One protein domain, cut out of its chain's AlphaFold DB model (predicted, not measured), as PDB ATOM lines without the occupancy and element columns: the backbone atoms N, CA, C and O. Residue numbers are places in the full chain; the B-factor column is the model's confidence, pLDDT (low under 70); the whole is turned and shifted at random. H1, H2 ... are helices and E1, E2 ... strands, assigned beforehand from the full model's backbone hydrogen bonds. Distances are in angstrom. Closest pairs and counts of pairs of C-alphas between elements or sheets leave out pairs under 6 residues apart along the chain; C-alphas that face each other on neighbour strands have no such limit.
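AT A GLANCE: This is residues 66 to 156 of the 262 residues of the protein "HNH endonuclease" of Syntrophomonadaceae bacterium (UniProt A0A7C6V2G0). A twisted sheet, order E1 E2 E3, makes one end of a long model; hairpin E4 and E5 runs on from it, with helix H1 near E5. Residues 134 to 156 fold back to E1. The 91 printed residues hold E1 E2 E3 E4 E5 H1, mixed class, both sheets antiparallel; they are loose, radius of gyration of the C-alphas 16.0 A, spanning 50 by 29 by 22 A.

IN THESE COORDINATES: Find E1, residues 66 to 68, at C-alpha 66 (40.991, 15.801, -22.880), then E2, 75 to 80, E3, 86 to 91, E4, 94 to 100, and E5, 103 to 109, 19.2 A long. H1, 112 to 133, runs 31.5 A to C-alpha 133 (13.772, 36.156, -21.344).

HOW THE PARTS SIT: E1 E2 E3 form a meander, successive antiparallel neighbours: within hydrogen-bond range find N 76 and O 66, 2.9 A, and N 77 and O 90, 2.7 A. In E4 and E5, N 96 and O 107 are 2.8 A apart, within that range. H1 has 13 of 18 O i to N i+4 pairs within range and kinks 47 degrees near residue 119.

THE WHOLE: C-alphas 83 and 102 are farthest apart, 50.7 A. The printed part has no cut; no link between named elements is long; residue 84 is under pLDDT 70.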
ATOM      1  N   GLY A  66      40.992  16.338 -24.234       92.81
ATOM      2  CA  GLY A  66      40.991  15.801 -22.880       92.81
ATOM      3  C   GLY A  66      40.442  16.797 -21.868       92.81
ATOM      4  O   GLY A  66      39.907  17.852 -22.226       92.81
ATOM      5  N   VAL A  67      40.587  16.452 -20.596       94.31
ATOM      6  CA  VAL A  67      40.292  17.320 -19.452       94.31
ATOM      7  C   VAL A  67      41.497  17.384 -18.523       94.31
ATOM      8  O   VAL A  67      42.310  16.459 -18.514       94.31
ATOM      9  N   LEU A  68      41.629  18.463 -17.752       92.88
ATOM     10  CA  LEU A  68      42.646  18.520 -16.700       92.88
ATOM     11  C   LEU A  68      42.284  17.547 -15.574       92.88
ATOM     12  O   LEU A  68      41.116  17.421 -15.222       92.88
ATOM     13  N   VAL A  69      43.272  16.855 -15.009       92.06
ATOM     14  CA  VAL A  69      43.034  15.924 -13.890       92.06
ATOM     15  C   VAL A  69      42.564  16.671 -12.640       92.06
ATOM     16  O   VAL A  69      41.594  16.246 -12.016       92.06
ATOM     17  N   ASP A  70      43.198  17.800 -12.320       90.44
ATOM     18  CA  ASP A  70      42.891  18.587 -11.116       90.44
ATOM     19  C   ASP A  70      41.614  19.432 -11.256       90.44
ATOM     20  O   ASP A  70      40.997  19.805 -10.260       90.44
ATOM     21  N   GLU A  71      41.188  19.704 -12.494       90.56
ATOM     22  CA  GLU A  71      39.927  20.380 -12.819       90.56
ATOM     23  C   GLU A  71      39.223  19.630 -13.973       90.56
ATOM     24  O   GLU A  71      39.270  20.082 -15.124       90.56
ATOM     25  N   PRO A  72      38.572  18.474 -13.711       90.44
ATOM     26  CA  PRO A  72      37.954  17.620 -14.739       90.44
ATOM     27  C   PRO A  72      36.897  18.323 -15.590       90.44
ATOM     28  O   PRO A  72      36.540  17.881 -16.683       90.44
ATOM     29  N   GLU A  73      36.364  19.433 -15.097       89.44
ATOM     30  CA  GLU A  73      35.414  20.259 -15.806       89.44
ATOM     31  C   GLU A  73      36.067  21.206 -16.830       89.44
ATOM     32  O   GLU A  73      35.332  21.844 -17.595       89.44
ATOM     33  N   VAL A  74      37.399  21.335 -16.833       92.44
ATOM     34  CA  VAL A  74      38.193  22.154 -17.761       92.44
ATOM     35  C   VAL A  74      38.607  21.308 -18.957       92.44
ATOM     36  O   VAL A  74      39.431  20.401 -18.858       92.44
ATOM     37  N   LYS A  75      38.033  21.624 -20.119       94.44
ATOM     38  CA  LYS A  75      38.337  20.940 -21.376       94.44
ATOM     39  C   LYS A  75      39.574  21.548 -22.011       94.44
ATOM     40  O   LYS A  75      39.669  22.766 -22.176       94.44
ATOM     41  N   VAL A  76      40.480  20.687 -22.444       94.38
ATOM     42  CA  VAL A  76      41.724  21.090 -23.091       94.38
ATOM     43  C   VAL A  76      41.845  20.485 -24.479       94.38
ATOM     44  O   VAL A  76      41.282  19.428 -24.777       94.38
ATOM     45  N   ARG A  77      42.590  21.192 -25.326       93.56
ATOM     46  CA  ARG A  77      43.035  20.734 -26.628       93.56
ATOM     47  C   ARG A  77      44.554  20.652 -26.669       93.56
ATOM     48  O   ARG A  77      45.213  21.672 -26.476       93.56
ATOM     49  N   TYR A  78      45.105  19.481 -26.958       90.62
ATOM     50  CA  TYR A  78      46.539  19.330 -27.179       90.62
ATOM     51  C   TYR A  78      46.855  19.466 -28.665       90.62
ATOM     52  O   TYR A  78      46.380  18.686 -29.487       90.62
ATOM     53  N   GLU A  79      47.608  20.500 -29.026       89.31
ATOM     54  CA  GLU A  79      47.919  20.832 -30.413       89.31
ATOM     55  C   GLU A  79      49.351  20.405 -30.748       89.31
ATOM     56  O   GLU A  79      50.288  20.735 -30.018       89.31
ATOM     57  N   PHE A  80      49.525  19.733 -31.886       83.50
ATOM     58  CA  PHE A  80      50.832  19.417 -32.463       83.50
ATOM     59  C   PHE A  80      51.159  20.387 -33.604       83.50
ATOM     60  O   PHE A  80      50.266  20.885 -34.297       83.50
ATOM     61  N   GLY A  81      52.443  20.700 -33.764       79.50
ATOM     62  CA  GLY A  81      52.970  21.473 -34.881       79.50
ATOM     63  C   GLY A  81      53.038  20.649 -36.166       79.50
ATOM     64  O   GLY A  81      52.840  19.435 -36.159       79.50
ATOM     65  N   ALA A  82      53.352  21.313 -37.280       73.81
ATOM     66  CA  ALA A  82      53.601  20.637 -38.559       73.81
ATOM     67  C   ALA A  82      54.843  19.722 -38.519       73.81
ATOM     68  O   ALA A  82      54.988  18.851 -39.366       73.81
ATOM     69  N   ASP A  83      55.720  19.924 -37.535       75.69
ATOM     70  CA  ASP A  83      56.902  19.118 -37.238       75.69
ATOM     71  C   ASP A  83      56.630  17.989 -36.227       75.69
ATOM     72  O   ASP A  83      57.575  17.387 -35.719       75.69
ATOM     73  N   GLU A  84      55.355  17.726 -35.905       68.31
ATOM     74  CA  GLU A  84      54.892  16.702 -34.951       68.31
ATOM     75  C   GLU A  84      55.363  16.911 -33.511       68.31
ATOM     76  O   GLU A  84      55.168  16.053 -32.648       68.31
ATOM     77  N   LYS A  85      55.936  18.075 -33.208       77.31
ATOM     78  CA  LYS A  85      56.238  18.439 -31.832       77.31
ATOM     79  C   LYS A  85      54.995  18.996 -31.172       77.31
ATOM     80  O   LYS A  85      54.163  19.657 -31.799       77.31
ATOM     81  N   ALA A  86      54.880  18.734 -29.877       81.00
ATOM     82  CA  ALA A  86      53.894  19.385 -29.037       81.00
ATOM     83  C   ALA A  86      54.007  20.903 -29.211       81.00
ATOM     84  O   ALA A  86      55.030  21.497 -28.877       81.00
ATOM     85  N   LYS A  87      52.968  21.525 -29.768       88.06
ATOM     86  CA  LYS A  87      52.939  22.968 -29.999       88.06
ATOM     87  C   LYS A  87      52.479  23.683 -28.743       88.06
ATOM     88  O   LYS A  87      53.124  24.632 -28.307       88.06
ATOM     89  N   ARG A  88      51.337  23.261 -28.193       89.56
ATOM     90  CA  ARG A  88      50.786  23.804 -26.946       89.56
ATOM     91  C   ARG A  88      49.644  22.958 -26.401       89.56
ATOM     92  O   ARG A  88      48.939  22.282 -27.149       89.56
ATOM     93  N   LEU A  89      49.399  23.119 -25.105       90.94
ATOM     94  CA  LEU A  89      48.133  22.779 -24.474       90.94
ATOM     95  C   LEU A  89      47.237  24.022 -24.435       90.94
ATOM     96  O   LEU A  89      47.620  25.064 -23.910       90.94
ATOM     97  N   TYR A  90      46.051  23.919 -25.018       93.44
ATOM     98  CA  TYR A  90      45.095  25.008 -25.141       93.44
ATOM     99  C   TYR A  90      43.858  24.728 -24.284       93.44
ATOM    100  O   TYR A  90      43.318  23.629 -24.312       93.44
ATOM    101  N   VAL A  91      43.383  25.723 -23.538       94.25
ATOM    102  CA  VAL A  91      42.149  25.600 -22.745       94.25
ATOM    103  C   VAL A  91      40.988  26.011 -23.634       94.25
ATOM    104  O   VAL A  91      40.961  27.132 -24.139       94.25
ATOM    105  N   ILE A  92      40.036  25.106 -23.840       93.69
ATOM    106  CA  ILE A  92      38.862  25.388 -24.660       93.69
ATOM    107  C   ILE A  92      37.962  26.353 -23.874       93.69
ATOM    108  O   ILE A  92      37.623  26.042 -22.733       93.69
ATOM    109  N   PRO A  93      37.536  27.490 -24.457       93.94
ATOM    110  CA  PRO A  93      36.608  28.407 -23.808       93.94
ATOM    111  C   PRO A  93      35.340  27.710 -23.310       93.94
ATOM    112  O   PRO A  93      34.649  27.029 -24.072       93.94
ATOM    113  N   GLN A  94      35.008  27.905 -22.036       93.81
ATOM    114  CA  GLN A  94      33.813  27.336 -21.416       93.81
ATOM    115  C   GLN A  94      33.050  28.405 -20.647       93.81
ATOM    116  O   GLN A  94      33.625  29.195 -19.907       93.81
ATOM    117  N   VAL A  95      31.730  28.390 -20.799       92.56
ATOM    118  CA  VAL A  95      30.806  29.244 -20.053       92.56
ATOM    119  C   VAL A  95      29.894  28.323 -19.258       92.56
ATOM    120  O   VAL A  95      29.168  27.518 -19.845       92.56
ATOM    121  N   LYS A  96      29.949  28.418 -17.933       91.00
ATOM    122  CA  LYS A  96      29.140  27.627 -17.002       91.00
ATOM    123  C   LYS A  96      28.199  28.544 -16.249       91.00
ATOM    124  O   LYS A  96      28.580  29.649 -15.878       91.00
ATOM    125  N   LYS A  97      26.968  28.084 -16.056       88.81
ATOM    126  CA  LYS A  97      25.986  28.757 -15.210       88.81
ATOM    127  C   LYS A  97      25.988  28.075 -13.859       88.81
ATOM    128  O   LYS A  97      25.943  26.850 -13.801       88.81
ATOM    129  N   GLU A  98      26.038  28.871 -12.812       87.56
ATOM    130  CA  GLU A  98      26.053  28.422 -11.429       87.56
ATOM    131  C   GLU A  98      24.990  29.225 -10.683       87.56
ATOM    132  O   GLU A  98      24.818  30.412 -10.943       87.56
ATOM    133  N   THR A  99      24.253  28.591  -9.780       85.50
ATOM    134  CA  THR A  99      23.353  29.303  -8.871       85.50
ATOM    135  C   THR A  99      24.002  29.280  -7.504       85.50
ATOM    136  O   THR A  99      24.208  28.205  -6.945       85.50
ATOM    137  N   VAL A 100      24.359  30.451  -6.987       81.12
ATOM    138  CA  VAL A 100      24.996  30.593  -5.674       81.12
ATOM    139  C   VAL A 100      24.142  31.554  -4.867       81.12
ATOM    140  O   VAL A 100      23.880  32.662  -5.325       81.12
ATOM    141  N   ASP A 101      23.658  31.107  -3.710       81.19
ATOM    142  CA  ASP A 101      22.804  31.896  -2.808       81.19
ATOM    143  C   ASP A 101      21.529  32.461  -3.471       81.19
ATOM    144  O   ASP A 101      21.041  33.531  -3.123       81.19
ATOM    145  N   GLY A 102      20.976  31.737  -4.451       79.69
ATOM    146  CA  GLY A 102      19.788  32.156  -5.207       79.69
ATOM    147  C   GLY A 102      20.068  33.129  -6.358       79.69
ATOM    148  O   GLY A 102      19.157  33.433  -7.126       79.69
ATOM    149  N   GLU A 103      21.317  33.564  -6.536       81.00
ATOM    150  CA  GLU A 103      21.742  34.406  -7.652       81.00
ATOM    151  C   GLU A 103      22.311  33.565  -8.802       81.00
ATOM    152  O   GLU A 103      23.116  32.652  -8.595       81.00
ATOM    153  N   GLU A 104      21.932  33.891 -10.041       84.31
ATOM    154  CA  GLU A 104      22.569  33.313 -11.225       84.31
ATOM    155  C   GLU A 104      23.947  33.944 -11.445       84.31
ATOM    156  O   GLU A 104      24.084  35.139 -11.706       84.31
ATOM    157  N   ARG A 105      24.983  33.110 -11.395       88.75
ATOM    158  CA  ARG A 105      26.365  33.455 -11.710       88.75
ATOM    159  C   ARG A 105      26.808  32.738 -12.973       88.75
ATOM    160  O   ARG A 105      26.321  31.666 -13.336       88.75
ATOM    161  N   ILE A 106      27.764  33.350 -13.660       90.56
ATOM    162  CA  ILE A 106      28.372  32.777 -14.854       90.56
ATOM    163  C   ILE A 106      29.869  32.663 -14.612       90.56
ATOM    164  O   ILE A 106      30.552  33.670 -14.429       90.56
ATOM    165  N   ARG A 107      30.385  31.435 -14.645       91.88
ATOM    166  CA  ARG A 107      31.819  31.152 -14.613       91.88
ATOM    167  C   ARG A 107      32.319  31.007 -16.046       91.88
ATOM    168  O   ARG A 107      31.896  30.109 -16.776       91.88
ATOM    169  N   ILE A 108      33.211  31.904 -16.452       93.44
ATOM    170  CA  ILE A 108      33.862  31.876 -17.764       93.44
ATOM    171  C   ILE A 108      35.294  31.374 -17.572       93.44
ATOM    172  O   ILE A 108      36.043  31.920 -16.767       93.44
ATOM    173  N   ILE A 109      35.663  30.326 -18.302       94.25
ATOM    174  CA  ILE A 109      36.995  29.718 -18.294       94.25
ATOM    175  C   ILE A 109      37.597  29.941 -19.679       94.25
ATOM    176  O   ILE A 109      36.974  29.594 -20.684       94.25
ATOM    177  N   LEU A 110      38.786  30.540 -19.734       94.06
ATOM    178  CA  LEU A 110      39.471  30.906 -20.973       94.06
ATOM    179  C   LEU A 110      40.944  30.543 -20.893       94.06
ATOM    180  O   LEU A 110      41.555  30.601 -19.828       94.06
ATOM    181  N   ASN A 111      41.531  30.235 -22.048       93.69
ATOM    182  CA  ASN A 111      42.976  30.290 -22.167       93.69
ATOM    183  C   ASN A 111      43.438  31.752 -22.077       93.69
ATOM    184  O   ASN A 111      42.793  32.642 -22.635       93.69
ATOM    185  N   LYS A 112      44.585  31.994 -21.436       92.31
ATOM    186  CA  LYS A 112      45.177  33.332 -21.313       92.31
ATOM    187  C   LYS A 112      45.326  34.038 -22.667       92.31
ATOM    188  O   LYS A 112      45.098  35.240 -22.751       92.31
ATOM    189  N   SER A 113      45.633  33.298 -23.737       92.94
ATOM    190  CA  SER A 113      45.782  33.869 -25.083       92.94
ATOM    191  C   SER A 113      44.488  34.428 -25.688       92.94
ATOM    192  O   SER A 113      44.559  35.119 -26.698       92.94
ATOM    193  N   ASP A 114      43.322  34.108 -25.121       94.38
ATOM    194  CA  ASP A 114      42.005  34.547 -25.600       94.38
ATOM    195  C   ASP A 114      41.339  35.575 -24.681       94.38
ATOM    196  O   ASP A 114      40.149  35.850 -24.822       94.38
ATOM    197  N   GLU A 115      42.074  36.154 -23.731       92.00
ATOM    198  CA  GLU A 115      41.533  37.162 -22.815       92.00
ATOM    199  C   GLU A 115      40.888  38.341 -23.568       92.00
ATOM    200  O   GLU A 115      39.834  38.841 -23.179       92.00
ATOM    201  N   ASN A 116      41.453  38.716 -24.716       93.19
ATOM    202  CA  ASN A 116      40.920  39.753 -25.599       93.19
ATOM    203  C   ASN A 116      39.546  39.421 -26.214       93.19
ATOM    204  O   ASN A 116      38.866  40.331 -26.679       93.19
ATOM    205  N   LYS A 117      39.121  38.152 -26.219       93.06
ATOM    206  CA  LYS A 117      37.804  37.716 -26.715       93.06
ATOM    207  C   LYS A 117      36.713  37.786 -25.649       93.06
ATOM    208  O   LYS A 117      35.541  37.581 -25.960       93.06
ATOM    209  N   LEU A 118      37.065  38.067 -24.393       92.06
ATOM    210  CA  LEU A 118      36.102  38.148 -23.297       92.06
ATOM    211  C   LEU A 118      34.936  39.121 -23.578       92.06
ATOM    212  O   LEU A 118      33.798  38.712 -23.337       92.06
ATOM    213  N   PRO A 119      35.145  40.337 -24.135       91.81
ATOM    214  CA  PRO A 119      34.041  41.244 -24.453       91.81
ATOM    215  C   PRO A 119      33.014  40.631 -25.417       91.81
ATOM    216  O   PRO A 119      31.817  40.673 -25.148       91.81
ATOM    217  N   GLU A 120      33.480  39.968 -26.481       93.25
ATOM    218  CA  GLU A 120      32.620  39.288 -27.463       93.25
ATOM    219  C   GLU A 120      31.821  38.143 -26.811       93.25
ATOM    220  O   GLU A 120      30.636  37.936 -27.084       93.25
ATOM    221  N   ILE A 121      32.454  37.387 -25.908       91.44
ATOM    222  CA  ILE A 121      31.794  36.298 -25.180       91.44
ATOM    223  C   ILE A 121      30.687  36.848 -24.274       91.44
ATOM    224  O   ILE A 121      29.588  36.285 -24.255       91.44
ATOM    225  N   LEU A 122      30.950  37.941 -23.554       91.75
ATOM    226  CA  LEU A 122      29.969  38.607 -22.695       91.75
ATOM    227  C   LEU A 122      28.779  39.137 -23.507       91.75
ATOM    228  O   LEU A 122      27.631  38.897 -23.133       91.75
ATOM    229  N   GLU A 123      29.031  39.764 -24.656       90.62
ATOM    230  CA  GLU A 123      27.982  40.253 -25.559       90.62
ATOM    231  C   GLU A 123      27.101  39.111 -26.093       90.62
ATOM    232  O   GLU A 123      25.867  39.198 -26.091       90.62
ATOM    233  N   ARG A 124      27.714  37.981 -26.474       91.31
ATOM    234  CA  ARG A 124      26.984  36.776 -26.899       91.31
ATOM    235  C   ARG A 124      26.136  36.183 -25.779       91.31
ATOM    236  O   ARG A 124      25.053  35.660 -26.048       91.31
ATOM    237  N   ILE A 125      26.615  36.217 -24.537       90.19
ATOM    238  CA  ILE A 125      25.849  35.768 -23.369       90.19
ATOM    239  C   ILE A 125      24.638  36.682 -23.155       90.19
ATOM    240  O   ILE A 125      23.522  36.173 -23.038       90.19
ATOM    241  N   ALA A 126      24.844  38.001 -23.166       88.75
ATOM    242  CA  ALA A 126      23.784  38.984 -22.963       88.75
ATOM    243  C   ALA A 126      22.701  38.883 -24.047       88.75
ATOM    244  O   ALA A 126      21.520  38.734 -23.737       88.75
ATOM    245  N   THR A 127      23.106  38.827 -25.318       89.44
ATOM    246  CA  THR A 127      22.193  38.661 -26.461       89.44
ATOM    247  C   THR A 127      21.344  37.392 -26.332       89.44
ATOM    248  O   THR A 127      20.130  37.427 -26.531       89.44
ATOM    249  N   ARG A 128      21.946  36.262 -25.932       89.00
ATOM    250  CA  ARG A 128      21.203  35.007 -25.702       89.00
ATOM    251  C   ARG A 128      20.235  35.097 -24.525       89.00
ATOM    252  O   ARG A 128      19.177  34.474 -24.570       89.00
ATOM    253  N   TYR A 129      20.594  35.819 -23.467       87.31
ATOM    254  CA  TYR A 129      19.720  36.005 -22.313       87.31
ATOM    255  C   TYR A 129      18.495  36.852 -22.670       87.31
ATOM    256  O   TYR A 129      17.369  36.446 -22.371       87.31
ATOM    257  N   VAL A 130      18.705  37.969 -23.376       90.00
ATOM    258  CA  VAL A 130      17.632  38.840 -23.880       90.00
ATOM    259  C   VAL A 130      16.703  38.055 -24.800       90.00
ATOM    260  O   VAL A 130      15.495  38.065 -24.589       90.00
ATOM    261  N   ALA A 131      17.248  37.295 -25.752       89.00
ATOM    262  CA  ALA A 131      16.447  36.463 -26.649       89.00
ATOM    263  C   ALA A 131      15.595  35.415 -25.904       89.00
ATOM    264  O   ALA A 131      14.494  35.096 -26.342       89.00
ATOM    265  N   LYS A 132      16.084  34.879 -24.776       89.25
ATOM    266  CA  LYS A 132      15.369  33.864 -23.988       89.25
ATOM    267  C   LYS A 132      14.315  34.455 -23.047       89.25
ATOM    268  O   LYS A 132      13.304  33.808 -22.797       89.25
ATOM    269  N   THR A 133      14.572  35.623 -22.464       85.25
ATOM    270  CA  THR A 133      13.772  36.156 -21.344       85.25
ATOM    271  C   THR A 133      13.023  37.443 -21.673       85.25
ATOM    272  O   THR A 133      12.168  37.856 -20.894       85.25
ATOM    273  N   GLY A 134      13.359  38.104 -22.784       84.25
ATOM    274  CA  GLY A 134      12.879  39.445 -23.123       84.25
ATOM    275  C   GLY A 134      13.403  40.548 -22.196       84.25
ATOM    276  O   GLY A 134      13.010  41.701 -22.343       84.25
ATOM    277  N   LYS A 135      14.273  40.219 -21.231       83.06
ATOM    278  CA  LYS A 135      14.797  41.155 -20.233       83.06
ATOM    279  C   LYS A 135      16.240  41.519 -20.557       83.06
ATOM    280  O   LYS A 135      17.043  40.651 -20.890       83.06
ATOM    281  N   SER A 136      16.566  42.800 -20.407       79.94
ATOM    282  CA  SER A 136      17.958  43.254 -20.403       79.94
ATOM    283  C   SER A 136      18.705  42.626 -19.224       79.94
ATOM    284  O   SER A 136      18.124  42.437 -18.153       79.94
ATOM    285  N   CYS A 137      19.984  42.300 -19.414       78.69
ATOM    286  CA  CYS A 137      20.868  41.906 -18.323       78.69
ATOM    287  C   CYS A 137      22.114  42.784 -18.296       78.69
ATOM    288  O   CYS A 137      22.701  43.085 -19.336       78.69
ATOM    289  N   THR A 138      22.560  43.117 -17.091       77.94
ATOM    290  CA  THR A 138      23.861  43.740 -16.850       77.94
ATOM    291  C   THR A 138      24.783  42.682 -16.262       77.94
ATOM    292  O   THR A 138      24.467  42.082 -15.237       77.94
ATOM    293  N   LEU A 139      25.906  42.418 -16.932       81.62
ATOM    294  CA  LEU A 139      26.910  41.466 -16.465       81.62
ATOM    295  C   LEU A 139      27.983  42.226 -15.685       81.62
ATOM    296  O   LEU A 139      28.718  43.020 -16.266       81.62
ATOM    297  N   ASN A 140      28.082  41.963 -14.383       82.94
ATOM    298  CA  ASN A 140      29.110  42.540 -13.519       82.94
ATOM    299  C   ASN A 140      30.166  41.478 -13.188       82.94
ATOM    300  O   ASN A 140      29.830  40.352 -12.819       82.94
ATOM    301  N   GLN A 141      31.449  41.828 -13.303       85.44
ATOM    302  CA  GLN A 141      32.533  40.924 -12.925       85.44
ATOM    303  C   GLN A 141      32.653  40.861 -11.398       85.44
ATOM    304  O   GLN A 141      33.055  41.834 -10.766       85.44
ATOM    305  N   ILE A 142      32.337  39.703 -10.815       84.75
ATOM    306  CA  ILE A 142      32.417  39.473  -9.362       84.75
ATOM    307  C   ILE A 142      33.850  39.135  -8.936       84.75
ATOM    308  O   ILE A 142      34.338  39.608  -7.916       84.75
ATOM    309  N   SER A 143      34.539  38.297  -9.712       88.69
ATOM    310  CA  SER A 143      35.907  37.875  -9.417       88.69
ATOM    311  C   SER A 143      36.664  37.515 -10.692       88.69
ATOM    312  O   SER A 143      36.069  37.217 -11.730       88.69
ATOM    313  N   ARG A 144      37.996  37.549 -10.603       89.88
ATOM    314  CA  ARG A 144      38.915  37.049 -11.624       89.88
ATOM    315  C   ARG A 144      40.012  36.259 -10.929       89.88
ATOM    316  O   ARG A 144      40.613  36.745  -9.976       89.88
ATOM    317  N   ARG A 145      40.291  35.065 -11.443       90.12
ATOM    318  CA  ARG A 145      41.396  34.217 -10.999       90.12
ATOM    319  C   ARG A 145      42.232  33.833 -12.208       90.12
ATOM    320  O   ARG A 145      41.689  33.359 -13.201       90.12
ATOM    321  N   GLU A 146      43.537  34.041 -12.112       91.06
ATOM    322  CA  GLU A 146      44.509  33.506 -13.060       91.06
ATOM    323  C   GLU A 146      45.177  32.292 -12.414       91.06
ATOM    324  O   GLU A 146      45.522  32.328 -11.232       91.06
ATOM    325  N   VAL A 147      45.281  31.195 -13.161       88.06
ATOM    326  CA  VAL A 147      45.859  29.937 -12.680       88.06
ATOM    327  C   VAL A 147      46.954  29.533 -13.652       88.06
ATOM    328  O   VAL A 147      46.716  29.441 -14.856       88.06
ATOM    329  N   ILE A 148      48.147  29.299 -13.115       89.06
ATOM    330  CA  ILE A 148      49.279  28.735 -13.843       89.06
ATOM    331  C   ILE A 148      49.505  27.346 -13.257       89.06
ATOM    332  O   ILE A 148      49.674  27.207 -12.048       89.06
ATOM    333  N   VAL A 149      49.459  26.330 -14.114       85.88
ATOM    334  CA  VAL A 149      49.698  24.937 -13.734       85.88
ATOM    335  C   VAL A 149      50.964  24.482 -14.437       85.88
ATOM    336  O   VAL A 149      51.007  24.414 -15.667       85.88
ATOM    337  N   GLU A 150      51.998  24.190 -13.657       87.69
ATOM    338  CA  GLU A 150      53.200  23.543 -14.168       87.69
ATOM    339  C   GLU A 150      52.927  22.048 -14.357       87.69
ATOM    340  O   GLU A 150      52.314  21.411 -13.505       87.69
ATOM    341  N   HIS A 151      53.364  21.490 -15.490       88.38
ATOM    342  CA  HIS A 151      53.204  20.067 -15.829       88.38
ATOM    343  C   HIS A 151      51.769  19.516 -15.664       88.38
ATOM    344  O   HIS A 151      51.566  18.523 -14.962       88.38
ATOM    345  N   PRO A 152      50.761  20.116 -16.329       90.38
ATOM    346  CA  PRO A 152      49.375  19.693 -16.177       90.38
ATOM    347  C   PRO A 152      49.181  18.244 -16.634       90.38
ATOM    348  O   PRO A 152      49.615  17.852 -17.721       90.38
ATOM    349  N   GLN A 153      48.470  17.462 -15.827       92.44
ATOM    350  CA  GLN A 153      48.047  16.119 -16.204       92.44
ATOM    351  C   GLN A 153      46.716  16.176 -16.955       92.44
ATOM    352  O   GLN A 153      45.786  16.884 -16.563       92.44
ATOM    353  N   ILE A 154      46.624  15.406 -18.040       91.38
ATOM    354  CA  ILE A 154      45.437  15.339 -18.892       91.38
ATOM    355  C   ILE A 154      44.837  13.945 -18.781       91.38
ATOM    356  O   ILE A 154      45.532  12.944 -18.947       91.38
ATOM    357  N   LYS A 155      43.527  13.890 -18.561       93.25
ATOM    358  CA  LYS A 155      42.735  12.671 -18.677       93.25
ATOM    359  C   LYS A 155      41.979  12.669 -20.003       93.25
ATOM    360  O   LYS A 155      41.375  13.672 -20.387       93.25
ATOM    361  N   GLN A 156      41.978  11.525 -20.675       90.75
ATOM    362  CA  GLN A 156      41.177  11.278 -21.865       90.75
ATOM    363  C   GLN A 156      40.369   9.997 -21.675       90.75
ATOM    364  O   GLN A 156      40.923   8.958 -21.325       90.75
TER     365      GLN A 156